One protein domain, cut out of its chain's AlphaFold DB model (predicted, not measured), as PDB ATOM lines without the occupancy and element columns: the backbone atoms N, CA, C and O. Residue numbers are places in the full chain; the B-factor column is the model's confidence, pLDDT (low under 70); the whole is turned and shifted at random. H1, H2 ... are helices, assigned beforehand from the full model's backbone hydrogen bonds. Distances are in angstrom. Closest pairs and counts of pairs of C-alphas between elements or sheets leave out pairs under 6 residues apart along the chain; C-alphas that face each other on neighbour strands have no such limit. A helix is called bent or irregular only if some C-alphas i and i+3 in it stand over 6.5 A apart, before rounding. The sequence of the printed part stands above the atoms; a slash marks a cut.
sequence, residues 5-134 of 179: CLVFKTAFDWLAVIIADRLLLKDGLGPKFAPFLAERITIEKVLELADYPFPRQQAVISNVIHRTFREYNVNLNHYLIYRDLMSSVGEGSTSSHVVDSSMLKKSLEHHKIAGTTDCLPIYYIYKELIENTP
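AT A GLANCE: This is residues 5 to 134 of the 179 residues of an uncharacterized protein of Giardia intestinalis (strain ATCC 50803 / WB clone C6) (UniProt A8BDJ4). One long helix, H1, is the spine of a crossed helical assembly: the hairpin of H3 and H4 packs on its later part, and H5 and H7 pack on its earlier part, each at a steep angle to it. Short H2 folds back from the last residues of H1, H6 packs on H5 near the other end, and residues 90 to 96, of which residue 90 belongs to H5, stick out. The printed part has 130 residues with seven named helices, H1 to H7 in chain order, and no named strand; the class is all helix. It is compact, with a radius of gyration of the C-alphas of 15.8 A and spans of 44 by 34 by 32 A.

IN THESE COORDINATES: H1, residues 5 to 24, begins with C-alpha 5 at (150.429, 146.293, 99.025) and is 28.6 A long. H2 is residues 31 to 38, and H3 is residues 43 to 51. H4, residues 55 to 71, is 24.3 A long, with C-alpha 71 at (168.630, 133.130, 100.533). H5, residues 76 to 90, is 21.0 A long, and H6 is residues 101 to 110. H7, residues 116 to 131, is 21.2 A long and ends with C-alpha 131 at (153.811, 132.995, 112.200). H2 and H7 are irregular: C-alphas 32 and 35 are 7.4 A apart, as are C-alphas 118 and 121.

HOW THE PARTS SIT: H1 is the hub, touching five helices. H2 touches residues 20 to 24 of H1 and forms a helical hairpin with it, at a shallow tilt of 19 degrees; the closest C-alphas, of Leu 24 and Pro 31, are 5.0 A apart. H3 touches H1 at 45 degrees, a steep tilt, closest at the C-alphas of Ala 16 and Ile 43, 4.7 A. H4 touches H1 at a steep 50 degrees, closest at Ile 19 and Ile 65, C-alphas 6.3 A apart. H3 and H4 form a helical hairpin, only just steep at 38 degrees. H5 touches H1 at 62 degrees, the closest C-alphas being Phe 8 and Tyr 82, 5.9 A. H7, with a kink of 39 degrees near residue 123, touches H1 closest at the C-alphas of Ala 11 and Tyr 126, 5.1 A. H6 touches H5, the C-alphas of Ile 81 and Ser 107 being closest at 5.9 A. Every O i to N i+4 pair is within hydrogen-bond range in H1, H5 and H6; the counts are 2 of 4 in H2, 12 of 13 in H4, 9 of 12 in H7 and 2 of 5 in H3, where 5 of 6 O i to N i+3 pairs are.

THE WHOLE: The C-alphas farthest apart, of Asp 27 and Ser 95, are 45.2 A apart. The printed part has no cut, and no link is long. The mean pLDDT of the printed part is 74.0; residues under 70 include 88 to 109 and 111 to 118.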
ATOM      1  N   CYS A   5     149.539 145.206  98.648       71.94
ATOM      2  CA  CYS A   5     150.429 146.293  99.025       71.94
ATOM      3  C   CYS A   5     151.019 146.066 100.423       71.94
ATOM      4  O   CYS A   5     152.231 146.171 100.604       71.94
ATOM      5  N   LEU A   6     150.186 145.679 101.395       75.38
ATOM      6  CA  LEU A   6     150.623 145.350 102.751       75.38
ATOM      7  C   LEU A   6     151.557 144.137 102.756       75.38
ATOM      8  O   LEU A   6     152.627 144.214 103.347       75.38
ATOM      9  N   VAL A   7     151.205 143.055 102.054       78.94
ATOM     10  CA  VAL A   7     152.030 141.834 101.976       78.94
ATOM     11  C   VAL A   7     153.426 142.150 101.436       78.94
ATOM     12  O   VAL A   7     154.429 141.787 102.051       78.94
ATOM     13  N   PHE A   8     153.502 142.873 100.315       83.25
ATOM     14  CA  PHE A   8     154.775 143.269  99.719       83.25
ATOM     15  C   PHE A   8     155.544 144.231 100.623       83.25
ATOM     16  O   PHE A   8     156.726 144.009 100.877       83.25
ATOM     17  N   LYS A   9     154.889 145.265 101.152       82.50
ATOM     18  CA  LYS A   9     155.526 146.237 102.042       82.50
ATOM     19  C   LYS A   9     156.128 145.569 103.269       82.50
ATOM     20  O   LYS A   9     157.307 145.743 103.549       82.50
ATOM     21  N   THR A  10     155.340 144.760 103.962       81.25
ATOM     22  CA  THR A  10     155.761 144.060 105.171       81.25
ATOM     23  C   THR A  10     156.913 143.091 104.897       81.25
ATOM     24  O   THR A  10     157.868 143.055 105.673       81.25
ATOM     25  N   ALA A  11     156.877 142.353 103.784       86.25
ATOM     26  CA  ALA A  11     157.969 141.458 103.405       86.25
ATOM     27  C   ALA A  11     159.274 142.218 103.099       86.25
ATOM     28  O   ALA A  11     160.343 141.832 103.572       86.25
ATOM     29  N   PHE A  12     159.200 143.316 102.341       88.38
ATOM     30  CA  PHE A  12     160.376 144.108 101.977       88.38
ATOM     31  C   PHE A  12     160.945 144.926 103.145       88.38
ATOM     32  O   PHE A  12     162.166 145.006 103.279       88.38
ATOM     33  N   ASP A  13     160.100 145.460 104.029       84.56
ATOM     34  CA  ASP A  13     160.542 146.119 105.264       84.56
ATOM     35  C   ASP A  13     161.267 145.126 106.185       84.56
ATOM     36  O   ASP A  13     162.312 145.440 106.756       84.56
ATOM     37  N   TRP A  14     160.783 143.886 106.290       86.50
ATOM     38  CA  TRP A  14     161.475 142.855 107.065       86.50
ATOM     39  C   TRP A  14     162.822 142.451 106.452       86.50
ATOM     40  O   TRP A  14     163.817 142.323 107.169       86.50
ATOM     41  N   LEU A  15     162.898 142.322 105.124       88.81
ATOM     42  CA  LEU A  15     164.176 142.108 104.436       88.81
ATOM     43  C   LEU A  15     165.158 143.253 104.702       88.81
ATOM     44  O   LEU A  15     166.346 142.996 104.901       88.81
ATOM     45  N   ALA A  16     164.681 144.500 104.749       87.06
ATOM     46  CA  ALA A  16     165.507 145.654 105.089       87.06
ATOM     47  C   ALA A  16     166.096 145.531 106.503       87.06
ATOM     48  O   ALA A  16     167.290 145.775 106.686       87.06
ATOM     49  N   VAL A  17     165.303 145.068 107.477       84.06
ATOM     50  CA  VAL A  17     165.770 144.796 108.848       84.06
ATOM     51  C   VAL A  17     166.855 143.720 108.862       84.06
ATOM     52  O   VAL A  17     167.910 143.936 109.453       84.06
ATOM     53  N   ILE A  18     166.659 142.596 108.166       86.12
ATOM     54  CA  ILE A  18     167.675 141.529 108.098       86.12
ATOM     55  C   ILE A  18     168.973 142.035 107.478       86.12
ATOM     56  O   ILE A  18     170.063 141.724 107.964       86.12
ATOM     57  N   ILE A  19     168.876 142.799 106.390       87.38
ATOM     58  CA  ILE A  19     170.048 143.369 105.729       87.38
ATOM     59  C   ILE A  19     170.766 144.320 106.688       87.38
ATOM     60  O   ILE A  19     171.983 144.218 106.830       87.38
ATOM     61  N   ALA A  20     170.036 145.193 107.388       84.00
ATOM     62  CA  ALA A  20     170.609 146.095 108.380       84.00
ATOM     63  C   ALA A  20     171.321 145.329 109.506       84.00
ATOM     64  O   ALA A  20     172.481 145.621 109.794       84.00
ATOM     65  N   ASP A  21     170.691 144.300 110.076       84.25
ATOM     66  CA  ASP A  21     171.293 143.470 111.125       84.25
ATOM     67  C   ASP A  21     172.580 142.796 110.635       84.25
ATOM     68  O   ASP A  21     173.609 142.842 111.311       84.25
ATOM     69  N   ARG A  22     172.573 142.243 109.417       86.06
ATOM     70  CA  ARG A  22     173.760 141.634 108.795       86.06
ATOM     71  C   ARG A  22     174.871 142.648 108.543       86.06
ATOM     72  O   ARG A  22     176.041 142.319 108.723       86.06
ATOM     73  N   LEU A  23     174.532 143.880 108.165       85.44
ATOM     74  CA  LEU A  23     175.507 144.957 107.993       85.44
ATOM     75  C   LEU A  23     176.133 145.394 109.324       85.44
ATOM     76  O   LEU A  23     177.278 145.845 109.323       85.44
ATOM     77  N   LEU A  24     175.444 145.231 110.454       84.44
ATOM     78  CA  LEU A  24     175.977 145.551 111.784       84.44
ATOM     79  C   LEU A  24     176.911 144.481 112.354       84.44
ATOM     80  O   LEU A  24     177.675 144.774 113.280       84.44
ATOM     81  N   LEU A  25     176.886 143.267 111.803       83.81
ATOM     82  CA  LEU A  25     177.792 142.196 112.205       83.81
ATOM     83  C   LEU A  25     179.253 142.549 111.897       83.81
ATOM     84  O   LEU A  25     179.563 143.368 111.031       83.81
ATOM     85  N   LYS A  26     180.168 141.887 112.614       68.81
ATOM     86  CA  LYS A  26     181.620 142.101 112.503       68.81
ATOM     87  C   LYS A  26     182.155 141.863 111.083       68.81
ATOM     88  O   LYS A  26     183.115 142.520 110.697       68.81
ATOM     89  N   ASP A  27     181.507 140.978 110.329       69.56
ATOM     90  CA  ASP A  27     181.850 140.650 108.939       69.56
ATOM     91  C   ASP A  27     181.185 141.593 107.910       69.56
ATOM     92  O   ASP A  27     181.430 141.479 106.711       69.56
ATOM     93  N   GLY A  28     180.330 142.512 108.374       79.50
ATOM     94  CA  GLY A  28     179.690 143.559 107.581       79.50
ATOM     95  C   GLY A  28     180.427 144.900 107.689       79.50
ATOM     96  O   GLY A  28     181.645 144.987 107.543       79.50
ATOM     97  N   LEU A  29     179.676 145.972 107.938       81.75
ATOM     98  CA  LEU A  29     180.201 147.320 108.197       81.75
ATOM     99  C   LEU A  29     180.548 147.533 109.681       81.75
ATOM    100  O   LEU A  29     181.337 148.418 110.027       81.75
ATOM    101  N   GLY A  30     179.970 146.710 110.556       81.88
ATOM    102  CA  GLY A  30     180.180 146.738 111.995       81.88
ATOM    103  C   GLY A  30     179.307 147.760 112.741       81.88
ATOM    104  O   GLY A  30     178.634 148.604 112.143       81.88
ATOM    105  N   PRO A  31     179.357 147.749 114.086       79.81
ATOM    106  CA  PRO A  31     178.423 148.490 114.940       79.81
ATOM    107  C   PRO A  31     178.563 150.015 114.846       79.81
ATOM    108  O   PRO A  31     177.651 150.746 115.222       79.81
ATOM    109  N   LYS A  32     179.679 150.525 114.306       80.75
ATOM    110  CA  LYS A  32     179.892 151.966 114.081       80.75
ATOM    111  C   LYS A  32     178.890 152.566 113.087       80.75
ATOM    112  O   LYS A  32     178.676 153.773 113.106       80.75
ATOM    113  N   PHE A  33     178.272 151.731 112.251       75.75
ATOM    114  CA  PHE A  33     177.257 152.141 111.283       75.75
ATOM    115  C   PHE A  33     175.820 152.037 111.823       75.75
ATOM    116  O   PHE A  33     174.884 152.402 111.115       75.75
ATOM    117  N   ALA A  34     175.632 151.621 113.085       74.44
ATOM    118  CA  ALA A  34     174.320 151.535 113.735       74.44
ATOM    119  C   ALA A  34     173.491 152.827 113.668       74.44
ATOM    120  O   ALA A  34     172.314 152.719 113.336       74.44
ATOM    121  N   PRO A  35     174.052 154.035 113.883       72.38
ATOM    122  CA  PRO A  35     173.267 155.266 113.767       72.38
ATOM    123  C   PRO A  35     172.723 155.487 112.347       72.38
ATOM    124  O   PRO A  35     171.562 155.839 112.179       72.38
ATOM    125  N   PHE A  36     173.535 155.200 111.323       70.75
ATOM    126  CA  PHE A  36     173.155 155.368 109.917       70.75
ATOM    127  C   PHE A  36     172.114 154.343 109.452       70.75
ATOM    128  O   PHE A  36     171.318 154.637 108.563       70.75
ATOM    129  N   LEU A  37     172.126 153.145 110.041       71.69
ATOM    130  CA  LEU A  37     171.178 152.072 109.734       71.69
ATOM    131  C   LEU A  37     169.877 152.192 110.548       71.69
ATOM    132  O   LEU A  37     168.817 151.831 110.048       71.69
ATOM    133  N   ALA A  38     169.917 152.775 111.750       66.00
ATOM    134  CA  ALA A  38     168.738 152.975 112.598       66.00
ATOM    135  C   ALA A  38     167.704 153.951 111.998       66.00
ATOM    136  O   ALA A  38     166.508 153.816 112.248       66.00
ATOM    137  N   GLU A  39     168.142 154.919 111.186       61.06
ATOM    138  CA  GLU A  39     167.266 155.878 110.489       61.06
ATOM    139  C   GLU A  39     166.721 155.345 109.142       61.06
ATOM    140  O   GLU A  39     165.883 155.982 108.482       61.06
ATOM    141  N   ARG A  40     167.184 154.159 108.718       60.31
ATOM    142  CA  ARG A  40     166.936 153.555 107.402       60.31
ATOM    143  C   ARG A  40     166.198 152.220 107.527       60.31
ATOM    144  O   ARG A  40     166.780 151.158 107.377       60.31
ATOM    145  N   ILE A  41     164.897 152.304 107.809       66.12
ATOM    146  CA  ILE A  41     164.039 151.135 108.094       66.12
ATOM    147  C   ILE A  41     163.374 150.559 106.824       66.12
ATOM    148  O   ILE A  41     162.872 149.443 106.862       66.12
ATOM    149  N   THR A  42     163.384 151.280 105.694       77.38
ATOM    150  CA  THR A  42     162.780 150.794 104.439       77.38
ATOM    151  C   THR A  42     163.820 150.199 103.501       77.38
ATOM    152  O   THR A  42     164.994 150.589 103.517       77.38
ATOM    153  N   ILE A  43     163.379 149.276 102.643       80.25
ATOM    154  CA  ILE A  43     164.259 148.645 101.659       80.25
ATOM    155  C   ILE A  43     164.873 149.673 100.700       80.25
ATOM    156  O   ILE A  43     166.037 149.522 100.343       80.25
ATOM    157  N   GLU A  44     164.164 150.752 100.335       81.25
ATOM    158  CA  GLU A  44     164.727 151.770  99.434       81.25
ATOM    159  C   GLU A  44     165.932 152.455 100.069       81.25
ATOM    160  O   GLU A  44     166.996 152.526  99.462       81.25
ATOM    161  N   LYS A  45     165.810 152.857 101.339       78.88
ATOM    162  CA  LYS A  45     166.906 153.499 102.066       78.88
ATOM    163  C   LYS A  45     168.117 152.587 102.234       78.88
ATOM    164  O   LYS A  45     169.233 153.097 102.324       78.88
ATOM    165  N   VAL A  46     167.911 151.271 102.322       79.75
ATOM    166  CA  VAL A  46     168.992 150.277 102.378       79.75
ATOM    167  C   VAL A  46     169.656 150.113 101.011       79.75
ATOM    168  O   VAL A  46     170.880 150.048 100.941       79.75
ATOM    169  N   LEU A  47     168.880 150.093  99.927       80.69
ATOM    170  CA  LEU A  47     169.414 150.017  98.565       80.69
ATOM    171  C   LEU A  47     170.201 151.280  98.190       80.69
ATOM    172  O   LEU A  47     171.279 151.161  97.623       80.69
ATOM    173  N   GLU A  48     169.752 152.465  98.607       79.75
ATOM    174  CA  GLU A  48     170.487 153.730  98.432       79.75
ATOM    175  C   GLU A  48     171.877 153.729  99.092       79.75
ATOM    176  O   GLU A  48     172.768 154.470  98.679       79.75
ATOM    177  N   LEU A  49     172.105 152.905 100.124       73.56
ATOM    178  CA  LEU A  49     173.435 152.784 100.735       73.56
ATOM    179  C   LEU A  49     174.447 152.145  99.780       73.56
ATOM    180  O   LEU A  49     175.647 152.381  99.929       73.56
ATOM    181  N   ALA A  50     173.985 151.361  98.803       68.56
ATOM    182  CA  ALA A  50     174.843 150.821  97.758       68.56
ATOM    183  C   ALA A  50     175.355 151.913  96.803       68.56
ATOM    184  O   ALA A  50     176.372 151.697  96.153       68.56
ATOM    185  N   ASP A  51     174.722 153.087  96.764       68.31
ATOM    186  CA  ASP A  51     175.133 154.213  95.917       68.31
ATOM    187  C   ASP A  51     176.034 155.223  96.657       68.31
ATOM    188  O   ASP A  51     176.502 156.203  96.075       68.31
ATOM    189  N   TYR A  52     176.317 155.000  97.947       65.31
ATOM    190  CA  TYR A  52     177.143 155.907  98.749       65.31
ATOM    191  C   TYR A  52     178.630 155.838  98.325       65.31
ATOM    192  O   TYR A  52     179.136 154.747  98.056       65.31
ATOM    193  N   PRO A  53     179.382 156.963  98.317       64.56
ATOM    194  CA  PRO A  53     180.686 157.100  97.641       64.56
ATOM    195  C   PRO A  53     181.875 156.399  98.328       64.56
ATOM    196  O   PRO A  53     183.016 156.853  98.233       64.56
ATOM    197  N   PHE A  54     181.650 155.287  99.025       75.69
ATOM    198  CA  PHE A  54     182.692 154.511  99.685       75.69
ATOM    199  C   PHE A  54     182.857 153.133  99.014       75.69
ATOM    200  O   PHE A  54     182.165 152.184  99.384       75.69
ATOM    201  N   PRO A  55     183.807 152.970  98.070       68.75
ATOM    202  CA  PRO A  55     183.891 151.785  97.208       68.75
ATOM    203  C   PRO A  55     184.089 150.462  97.961       68.75
ATOM    204  O   PRO A  55     183.599 149.415  97.543       68.75
ATOM    205  N   ARG A  56     184.804 150.490  99.096       73.81
ATOM    206  CA  ARG A  56     185.025 149.288  99.923       73.81
ATOM    207  C   ARG A  56     183.751 148.861 100.652       73.81
ATOM    208  O   ARG A  56     183.461 147.674 100.732       73.81
ATOM    209  N   GLN A  57     182.987 149.821 101.158       79.69
ATOM    210  CA  GLN A  57     181.725 149.600 101.857       79.69
ATOM    211  C   GLN A  57     180.624 149.194 100.876       79.69
ATOM    212  O   GLN A  57     179.841 148.304 101.189       79.69
ATOM    213  N   GLN A  58     180.618 149.763  99.671       81.94
ATOM    214  CA  GLN A  58     179.694 149.412  98.596       81.94
ATOM    215  C   GLN A  58     179.751 147.918  98.247       81.94
ATOM    216  O   GLN A  58     178.710 147.273  98.149       81.94
ATOM    217  N   ALA A  59     180.952 147.340  98.132       85.12
ATOM    218  CA  ALA A  59     181.109 145.909  97.864       85.12
ATOM    219  C   ALA A  59     180.526 145.035  98.990       85.12
ATOM    220  O   ALA A  59     179.869 144.031  98.722       85.12
ATOM    221  N   VAL A  60     180.726 145.429 100.253       86.81
ATOM    222  CA  VAL A  60     180.154 144.730 101.416       86.81
ATOM    223  C   VAL A  60     178.628 144.839 101.411       86.81
ATOM    224  O   VAL A  60     177.949 143.826 101.552       86.81
ATOM    225  N   ILE A  61     178.091 146.039 101.187       86.19
ATOM    226  CA  ILE A  61     176.648 146.305 101.141       86.19
ATOM    227  C   ILE A  61     175.984 145.491 100.029       86.19
ATOM    228  O   ILE A  61     175.051 144.734 100.293       86.19
ATOM    229  N   SER A  62     176.514 145.577  98.809       87.38
ATOM    230  CA  SER A  62     176.025 144.824  97.652       87.38
ATOM    231  C   SER A  62     176.068 143.314  97.904       87.38
ATOM    232  O   SER A  62     175.070 142.626  97.682       87.38
ATOM    233  N   ASN A  63     177.162 142.789  98.466       89.25
ATOM    234  CA  ASN A  63     177.267 141.368  98.801       89.25
ATOM    235  C   ASN A  63     176.227 140.924  99.837       89.25
ATOM    236  O   ASN A  63     175.634 139.855  99.681       89.25
ATOM    237  N   VAL A  64     175.983 141.721 100.883       89.69
ATOM    238  CA  VAL A  64     174.972 141.402 101.902       89.69
ATOM    239  C   VAL A  64     173.568 141.418 101.298       89.69
ATOM    240  O   VAL A  64     172.799 140.485 101.545       89.69
ATOM    241  N   ILE A  65     173.243 142.412 100.468       89.00
ATOM    242  CA  ILE A  65     171.952 142.500  99.767       89.00
ATOM    243  C   ILE A  65     171.760 141.282  98.858       89.00
ATOM    244  O   ILE A  65     170.780 140.555  99.011       89.00
ATOM    245  N   HIS A  66     172.714 140.997  97.965       89.69
ATOM    246  CA  HIS A  66     172.619 139.875  97.028       89.69
ATOM    247  C   HIS A  66     172.518 138.524  97.733       89.69
ATOM    248  O   HIS A  66     171.707 137.684  97.339       89.69
ATOM    249  N   ARG A  67     173.312 138.305  98.788       90.88
ATOM    250  CA  ARG A  67     173.251 137.071  99.576       90.88
ATOM    251  C   ARG A  67     171.883 136.902 100.228       90.88
ATOM    252  O   ARG A  67     171.334 135.808 100.176       90.88
ATOM    253  N   THR A  68     171.338 137.973 100.796       89.38
ATOM    254  CA  THR A  68     170.032 137.946 101.464       89.38
ATOM    255  C   THR A  68     168.915 137.697 100.453       89.38
ATOM    256  O   THR A  68     168.105 136.801 100.646       89.38
ATOM    257  N   PHE A  69     168.921 138.384  99.314       90.38
ATOM    258  CA  PHE A  69     167.930 138.164  98.256       90.38
ATOM    259  C   PHE A  69     167.968 136.725  97.732       90.38
ATOM    260  O   PHE A  69     166.926 136.101  97.566       90.38
ATOM    261  N   ARG A  70     169.166 136.158  97.553       90.69
ATOM    262  CA  ARG A  70     169.332 134.764  97.128       90.69
ATOM    263  C   ARG A  70     168.803 133.766  98.155       90.69
ATOM    264  O   ARG A  70     168.170 132.794  97.770       90.69
ATOM    265  N   GLU A  71     169.072 133.996  99.434       90.50
ATOM    266  CA  GLU A  71     168.630 133.130 100.533       90.50
ATOM    267  C   GLU A  71     167.105 133.075 100.648       90.50
ATOM    268  O   GLU A  71     166.545 132.000 100.835       90.50
ATOM    269  N   TYR A  72     166.438 134.210 100.435       87.00
ATOM    270  CA  TYR A  72     164.979 134.314 100.471       87.00
ATOM    271  C   TYR A  72     164.305 134.114  99.104       87.00
ATOM    272  O   TYR A  72     163.105 134.342  98.970       87.00
ATOM    273  N   ASN A  73     165.049 133.690  98.074       88.44
ATOM    274  CA  ASN A  73     164.556 133.532  96.699       88.44
ATOM    275  C   ASN A  73     163.840 134.787  96.150       88.44
ATOM    276  O   ASN A  73     162.895 134.700  95.363       88.44
ATOM    277  N   VAL A  74     164.302 135.969  96.557       88.62
ATOM    278  CA  VAL A  74     163.816 137.263  96.080       88.62
ATOM    279  C   VAL A  74     164.668 137.725  94.904       88.62
ATOM    280  O   VAL A  74     165.895 137.696  94.954       88.62
ATOM    281  N   ASN A  75     164.021 138.160  93.826       86.50
ATOM    282  CA  ASN A  75     164.681 138.642  92.617       86.50
ATOM    283  C   ASN A  75     164.309 140.108  92.326       86.50
ATOM    284  O   ASN A  75     163.483 140.714  93.012       86.50
ATOM    285  N   LEU A  76     164.925 140.672  91.281       83.06
ATOM    286  CA  LEU A  76     164.680 142.049  90.851       83.06
ATOM    287  C   LEU A  76     163.209 142.300  90.488       83.06
ATOM    288  O   LEU A  76     162.686 143.362  90.810       83.06
ATOM    289  N   ASN A  77     162.529 141.328  89.878       82.75
ATOM    290  CA  ASN A  77     161.130 141.485  89.483       82.75
ATOM    291  C   ASN A  77     160.227 141.695  90.705       82.75
ATOM    292  O   ASN A  77     159.351 142.550  90.668       82.75
ATOM    293  N   HIS A  78     160.475 140.999  91.819       85.88
ATOM    294  CA  HIS A  78     159.713 141.214  93.055       85.88
ATOM    295  C   HIS A  78     159.888 142.635  93.598       85.88
ATOM    296  O   HIS A  78     158.930 143.234  94.082       85.88
ATOM    297  N   TYR A  79     161.105 143.178  93.503       84.44
ATOM    298  CA  TYR A  79     161.385 144.551  93.911       84.44
ATOM    299  C   TYR A  79     160.708 145.572  92.985       84.44
ATOM    300  O   TYR A  79     160.170 146.569  93.462       84.44
ATOM    301  N   LEU A  80     160.671 145.315  91.675       83.81
ATOM    302  CA  LEU A  80     159.970 146.174  90.718       83.81
ATOM    303  C   LEU A  80     158.455 146.194  90.969       83.81
ATOM    304  O   LEU A  80     157.864 147.269  90.969       83.81
ATOM    305  N   ILE A  81     157.847 145.042  91.274       82.50
ATOM    306  CA  ILE A  81     156.437 144.966  91.689       82.50
ATOM    307  C   ILE A  81     156.208 145.782  92.964       82.50
ATOM    308  O   ILE A  81     155.284 146.587  93.019       82.50
ATOM    309  N   TYR A  82     157.051 145.594  93.986       85.19
ATOM    310  CA  TYR A  82     156.971 146.367  95.227       85.19
ATOM    311  C   TYR A  82     157.009 147.871  94.954       85.19
ATOM    312  O   TYR A  82     156.152 148.604  95.443       85.19
ATOM    313  N   ARG A  83     157.969 148.324  94.144       82.25
ATOM    314  CA  ARG A  83     158.149 149.741  93.826       82.25
ATOM    315  C   ARG A  83     156.919 150.322  93.133       82.25
ATOM    316  O   ARG A  83     156.471 151.394  93.521       82.25
ATOM    317  N   ASP A  84     156.359 149.608  92.160       79.38
ATOM    318  CA  ASP A  84     155.166 150.048  91.432       79.38
ATOM    319  C   ASP A  84     153.916 150.069  92.328       79.38
ATOM    320  O   ASP A  84     153.062 150.952  92.208       79.38
ATOM    321  N   LEU A  85     153.805 149.113  93.257       77.44
ATOM    322  CA  LEU A  85     152.747 149.107  94.267       77.44
ATOM    323  C   LEU A  85     152.888 150.307  95.214       77.44
ATOM    324  O   LEU A  85     151.902 151.000  95.449       77.44
ATOM    325  N   MET A  86     154.093 150.596  95.720       77.50
ATOM    326  CA  MET A  86     154.325 151.721  96.637       77.50
ATOM    327  C   MET A  86     154.160 153.087  95.956       77.50
ATOM    328  O   MET A  86     153.591 153.995  96.562       77.50
ATOM    329  N   SER A  87     154.599 153.249  94.701       73.56
ATOM    330  CA  SER A  87     154.429 154.509  93.957       73.56
ATOM    331  C   SER A  87     152.954 154.830  93.724       73.56
ATOM    332  O   SER A  87     152.530 155.970  93.897       73.56
ATOM    333  N   SER A  88     152.149 153.806  93.434       65.62
ATOM    334  CA  SER A  88     150.704 153.944  93.236       65.62
ATOM    335  C   SER A  88     149.959 154.344  94.517       65.62
ATOM    336  O   SER A  88     148.907 154.974  94.444       65.62
ATOM    337  N   VAL A  89     150.503 154.016  95.697       64.44
ATOM    338  CA  VAL A  89     149.966 154.451  97.000       64.44
ATOM    339  C   VAL A  89     150.375 155.893  97.333       64.44
ATOM    340  O   VAL A  89     149.602 156.624  97.951       64.44
ATOM    341  N   GLY A  90     151.568 156.326  96.913       53.19
ATOM    342  CA  GLY A  90     152.081 157.677  97.161       53.19
ATOM    343  C   GLY A  90     151.402 158.785  96.345       53.19
ATOM    344  O   GLY A  90     151.367 159.929  96.796       53.19
ATOM    345  N   GLU A  91     150.835 158.465  95.179       48.81
ATOM    346  CA  GLU A  91     150.283 159.460  94.245       48.81
ATOM    347  C   GLU A  91     148.788 159.788  94.441       48.81
ATOM    348  O   GLU A  91     148.293 160.694  93.769       48.81
ATOM    349  N   GLY A  92     148.038 159.131  95.349       42.66
ATOM    350  CA  GLY A  92     146.572 159.233  95.241       42.66
ATOM    351  C   GLY A  92     145.619 158.873  96.386       42.66
ATOM    352  O   GLY A  92     144.466 158.598  96.063       42.66
ATOM    353  N   SER A  93     145.960 158.893  97.682       42.03
ATOM    354  CA  SER A  93     144.923 158.557  98.687       42.03
ATOM    355  C   SER A  93     145.007 159.269 100.043       42.03
ATOM    356  O   SER A  93     145.673 158.813 100.969       42.03
ATOM    357  N   THR A  94     144.193 160.318 100.200       44.00
ATOM    358  CA  THR A  94     143.621 160.781 101.482       44.00
ATOM    359  C   THR A  94     142.365 159.995 101.890       44.00
ATOM    360  O   THR A  94     141.707 160.352 102.866       44.00
ATOM    361  N   SER A  95     142.012 158.907 101.198       42.22
ATOM    362  CA  SER A  95     140.824 158.114 101.523       42.22
ATOM    363  C   SER A  95     141.033 156.613 101.324       42.22
ATOM    364  O   SER A  95     141.421 156.175 100.249       42.22
ATOM    365  N   SER A  96     140.683 155.867 102.377       41.84
ATOM    366  CA  SER A  96     140.452 154.417 102.474       41.84
ATOM    367  C   SER A  96     141.608 153.462 102.139       41.84
ATOM    368  O   SER A  96     142.021 153.307 100.999       41.84
ATOM    369  N   HIS A  97     142.022 152.740 103.182       44.59
ATOM    370  CA  HIS A  97     142.981 151.632 103.291       44.59
ATOM    371  C   HIS A  97     142.658 150.369 102.454       44.59
ATOM    372  O   HIS A  97     142.756 149.250 102.953       44.59
ATOM    373  N   VAL A  98     142.252 150.509 101.196       46.59
ATOM    374  CA  VAL A  98     141.990 149.360 100.321       46.59
ATOM    375  C   VAL A  98     142.670 149.611  98.985       46.59
ATOM    376  O   VAL A  98     142.096 150.246  98.103       46.59
ATOM    377  N   VAL A  99     143.909 149.140  98.827       51.44
ATOM    378  CA  VAL A  99     144.505 149.055  97.492       51.44
ATOM    379  C   VAL A  99     143.776 147.935  96.752       51.44
ATOM    380  O   VAL A  99     143.801 146.768  97.147       51.44
ATOM    381  N   ASP A 100     143.062 148.308  95.692       53.66
ATOM    382  CA  ASP A 100     142.278 147.380  94.886       53.66
ATOM    383  C   ASP A 100     143.160 146.247  94.342       53.66
ATOM    384  O   ASP A 100     144.223 146.480  93.764       53.66
ATOM    385  N   SER A 101     142.655 145.011  94.409       55.47
ATOM    386  CA  SER A 101     143.242 143.819  93.763       55.47
ATOM    387  C   SER A 101     143.613 144.019  92.276       55.47
ATOM    388  O   SER A 101     144.440 143.289  91.725       55.47
ATOM    389  N   SER A 102     143.046 145.047  91.634       60.16
ATOM    390  CA  SER A 102     143.372 145.496  90.282       60.16
ATOM    391  C   SER A 102     144.807 146.028  90.121       60.16
ATOM    392  O   SER A 102     145.365 145.894  89.033       60.16
ATOM    393  N   MET A 103     145.436 146.582  91.164       62.75
ATOM    394  CA  MET A 103     146.791 147.151  91.087       62.75
ATOM    395  C   MET A 103     147.885 146.086  91.066       62.75
ATOM    396  O   MET A 103     148.784 146.158  90.229       62.75
ATOM    397  N   LEU A 104     147.773 145.050  91.905       64.88
ATOM    398  CA  LEU A 104     148.676 143.898  91.834       64.88
ATOM    399  C   LEU A 104     148.574 143.233  90.461       64.88
ATOM    400  O   LEU A 104     149.592 142.953  89.839       64.88
ATOM    401  N   LYS A 105     147.351 143.034  89.954       64.19
ATOM    402  CA  LYS A 105     147.136 142.438  88.633       64.19
ATOM    403  C   LYS A 105     147.785 143.267  87.516       64.19
ATOM    404  O   LYS A 105     148.502 142.703  86.701       64.19
ATOM    405  N   LYS A 106     147.614 144.595  87.531       68.62
ATOM    406  CA  LYS A 106     148.270 145.512  86.581       68.62
ATOM    407  C   LYS A 106     149.795 145.461  86.669       68.62
ATOM    408  O   LYS A 106     150.446 145.444  85.633       68.62
ATOM    409  N   SER A 107     150.365 145.423  87.873       63.22
ATOM    410  CA  SER A 107     151.821 145.346  88.053       63.22
ATOM    411  C   SER A 107     152.382 143.993  87.591       63.22
ATOM    412  O   SER A 107     153.387 143.948  86.885       63.22
ATOM    413  N   LEU A 108     151.694 142.886  87.890       67.62
ATOM    414  CA  LEU A 108     152.061 141.551  87.406       67.62
ATOM    415  C   LEU A 108     152.010 141.461  85.873       67.62
ATOM    416  O   LEU A 108     152.942 140.941  85.257       67.62
ATOM    417  N   GLU A 109     150.960 142.012  85.257       69.25
ATOM    418  CA  GLU A 109     150.827 142.111  83.799       69.25
ATOM    419  C   GLU A 109     151.922 143.006  83.190       69.25
ATOM    420  O   GLU A 109     152.512 142.647  82.169       69.25
ATOM    421  N   HIS A 110     152.250 144.131  83.837       71.44
ATOM    422  CA  HIS A 110     153.298 145.059  83.403       71.44
ATOM    423  C   HIS A 110     154.690 144.410  83.401       71.44
ATOM    424  O   HIS A 110     155.432 144.540  82.427       71.44
ATOM    425  N   HIS A 111     155.014 143.640  84.442       64.06
ATOM    426  CA  HIS A 111     156.302 142.946  84.571       64.06
ATOM    427  C   HIS A 111     156.351 141.582  83.875       64.06
ATOM    428  O   HIS A 111     157.349 140.872  83.994       64.06
ATOM    429  N   LYS A 112     155.311 141.218  83.107       60.56
ATOM    430  CA  LYS A 112     155.195 139.938  82.378       60.56
ATOM    431  C   LYS A 112     155.393 138.712  83.275       60.56
ATOM    432  O   LYS A 112     155.951 137.701  82.847       60.56
ATOM    433  N   ILE A 113     154.944 138.802  84.520       58.97
ATOM    434  CA  ILE A 113     155.019 137.705  85.479       58.97
ATOM    435  C   ILE A 113     153.822 136.796  85.212       58.97
ATOM    436  O   ILE A 113     152.670 137.216  85.321       58.97
ATOM    437  N   ALA A 114     154.102 135.569  84.774       48.56
ATOM    438  CA  ALA A 114     153.115 134.687  84.151       48.56
ATOM    439  C   ALA A 114     152.087 134.112  85.142       48.56
ATOM    440  O   ALA A 114     151.053 133.593  84.720       48.56
ATOM    441  N   GLY A 115     152.332 134.220  86.452       51.09
ATOM    442  CA  GLY A 115     151.385 133.782  87.470       51.09
ATOM    443  C   GLY A 115     151.726 134.247  88.884       51.09
ATOM    444  O   GLY A 115     152.850 134.631  89.195       51.09
ATOM    445  N   THR A 116     150.742 134.149  89.779       55.34
ATOM    446  CA  THR A 116     150.880 134.421  91.222       55.34
ATOM    447  C   THR A 116     151.899 133.513  91.924       55.34
ATOM    448  O   THR A 116     152.366 133.846  93.012       55.34
ATOM    449  N   THR A 117     152.285 132.394  91.296       55.00
ATOM    450  CA  THR A 117     153.332 131.467  91.753       55.00
ATOM    451  C   THR A 117     154.710 132.107  91.838       55.00
ATOM    452  O   THR A 117     155.488 131.756  92.720       55.00
ATOM    453  N   ASP A 118     155.000 133.092  90.990       66.94
ATOM    454  CA  ASP A 118     156.289 133.785  91.018       66.94
ATOM    455  C   ASP A 118     156.407 134.701  92.249       66.94
ATOM    456  O   ASP A 118     157.508 135.006  92.684       66.94
ATOM    457  N   CYS A 119     155.292 135.072  92.890       72.62
ATOM    458  CA  CYS A 119     155.284 135.859  94.130       72.62
ATOM    459  C   CYS A 119     155.216 135.005  95.408       72.62
ATOM    460  O   CYS A 119     155.144 135.562  96.507       72.62
ATOM    461  N   LEU A 120     155.270 133.670  95.295       79.75
ATOM    462  CA  LEU A 120     155.301 132.761  96.448       79.75
ATOM    463  C   LEU A 120     156.402 133.102  97.464       79.75
ATOM    464  O   LEU A 120     156.091 133.090  98.652       79.75
ATOM    465  N   PRO A 121     157.642 133.459  97.065       83.06
ATOM    466  CA  PRO A 121     158.678 133.836  98.026       83.06
ATOM    467  C   PRO A 121     158.275 135.023  98.910       83.06
ATOM    468  O   PRO A 121     158.490 134.992 100.115       83.06
ATOM    469  N   ILE A 122     157.616 136.037  98.339       84.94
ATOM    470  CA  ILE A 122     157.143 137.217  99.081       84.94
ATOM    471  C   ILE A 122     156.039 136.832 100.067       84.94
ATOM    472  O   ILE A 122     156.058 137.261 101.222       84.94
ATOM    473  N   TYR A 123     155.112 135.976  99.640       81.44
ATOM    474  CA  TYR A 123     154.074 135.459 100.526       81.44
ATOM    475  C   TYR A 123     154.652 134.590 101.651       81.44
ATOM    476  O   TYR A 123     154.206 134.708 102.788       81.44
ATOM    477  N   TYR A 124     155.660 133.757 101.373       83.25
ATOM    478  CA  TYR A 124     156.318 132.947 102.397       83.25
ATOM    479  C   TYR A 124     157.051 133.801 103.424       83.25
ATOM    480  O   TYR A 124     156.908 133.524 104.605       83.25
ATOM    481  N   ILE A 125     157.742 134.863 103.006       83.31
ATOM    482  CA  ILE A 125     158.368 135.820 103.930       83.31
ATOM    483  C   ILE A 125     157.314 136.487 104.820       83.31
ATOM    484  O   ILE A 125     157.472 136.554 106.035       83.31
ATOM    485  N   TYR A 126     156.218 136.964 104.229       81.88
ATOM    486  CA  TYR A 126     155.117 137.573 104.977       81.88
ATOM    487  C   TYR A 126     154.477 136.589 105.964       81.88
ATOM    488  O   TYR A 126     154.225 136.929 107.119       81.88
ATOM    489  N   LYS A 127     154.250 135.348 105.528       80.19
ATOM    490  CA  LYS A 127     153.694 134.280 106.357       80.19
ATOM    491  C   LYS A 127     154.649 133.900 107.489       80.19
ATOM    492  O   LYS A 127     154.214 133.832 108.630       80.19
ATOM    493  N   GLU A 128     155.932 133.721 107.191       78.88
ATOM    494  CA  GLU A 128     156.986 133.461 108.172       78.88
ATOM    495  C   GLU A 128     157.056 134.592 109.198       78.88
ATOM    496  O   GLU A 128     157.154 134.322 110.391       78.88
ATOM    497  N   LEU A 129     156.924 135.851 108.766       77.56
ATOM    498  CA  LEU A 129     156.865 136.987 109.674       77.56
ATOM    499  C   LEU A 129     155.657 136.897 110.601       77.56
ATOM    500  O   LEU A 129     155.836 137.085 111.795       77.56
ATOM    501  N   ILE A 130     154.455 136.633 110.087       75.12
ATOM    502  CA  ILE A 130     153.226 136.559 110.897       75.12
ATOM    503  C   ILE A 130     153.245 135.365 111.851       75.12
ATOM    504  O   ILE A 130     152.817 135.481 112.994       75.12
ATOM    505  N   GLU A 131     153.749 134.220 111.400       69.50
ATOM    506  CA  GLU A 131     153.811 132.995 112.200       69.50
ATOM    507  C   GLU A 131     154.929 133.051 113.250       69.50
ATOM    508  O   GLU A 131     154.747 132.569 114.367       69.50
ATOM    509  N   ASN A 132     156.057 133.693 112.926       61.31
ATOM    510  CA  ASN A 132     157.200 133.876 113.824       61.31
ATOM    511  C   ASN A 132     157.228 135.247 114.503       61.31
ATOM    512  O   ASN A 132     158.212 135.570 115.172       61.31
ATOM    513  N   THR A 133     156.169 136.049 114.382       54.19
ATOM    514  CA  THR A 133     155.907 137.121 115.337       54.19
ATOM    515  C   THR A 133     155.087 136.532 116.485       54.19
ATOM    516  O   THR A 133     153.859 136.495 116.430       54.19
ATOM    517  N   PRO A 134     155.714 136.192 117.634       42.88
ATOM    518  CA  PRO A 134     155.055 136.544 118.878       42.88
ATOM    519  C   PRO A 134     154.810 138.064 118.845       42.88
ATOM    520  O   PRO A 134     155.355 138.785 118.012       42.88
TER     521      PRO A 134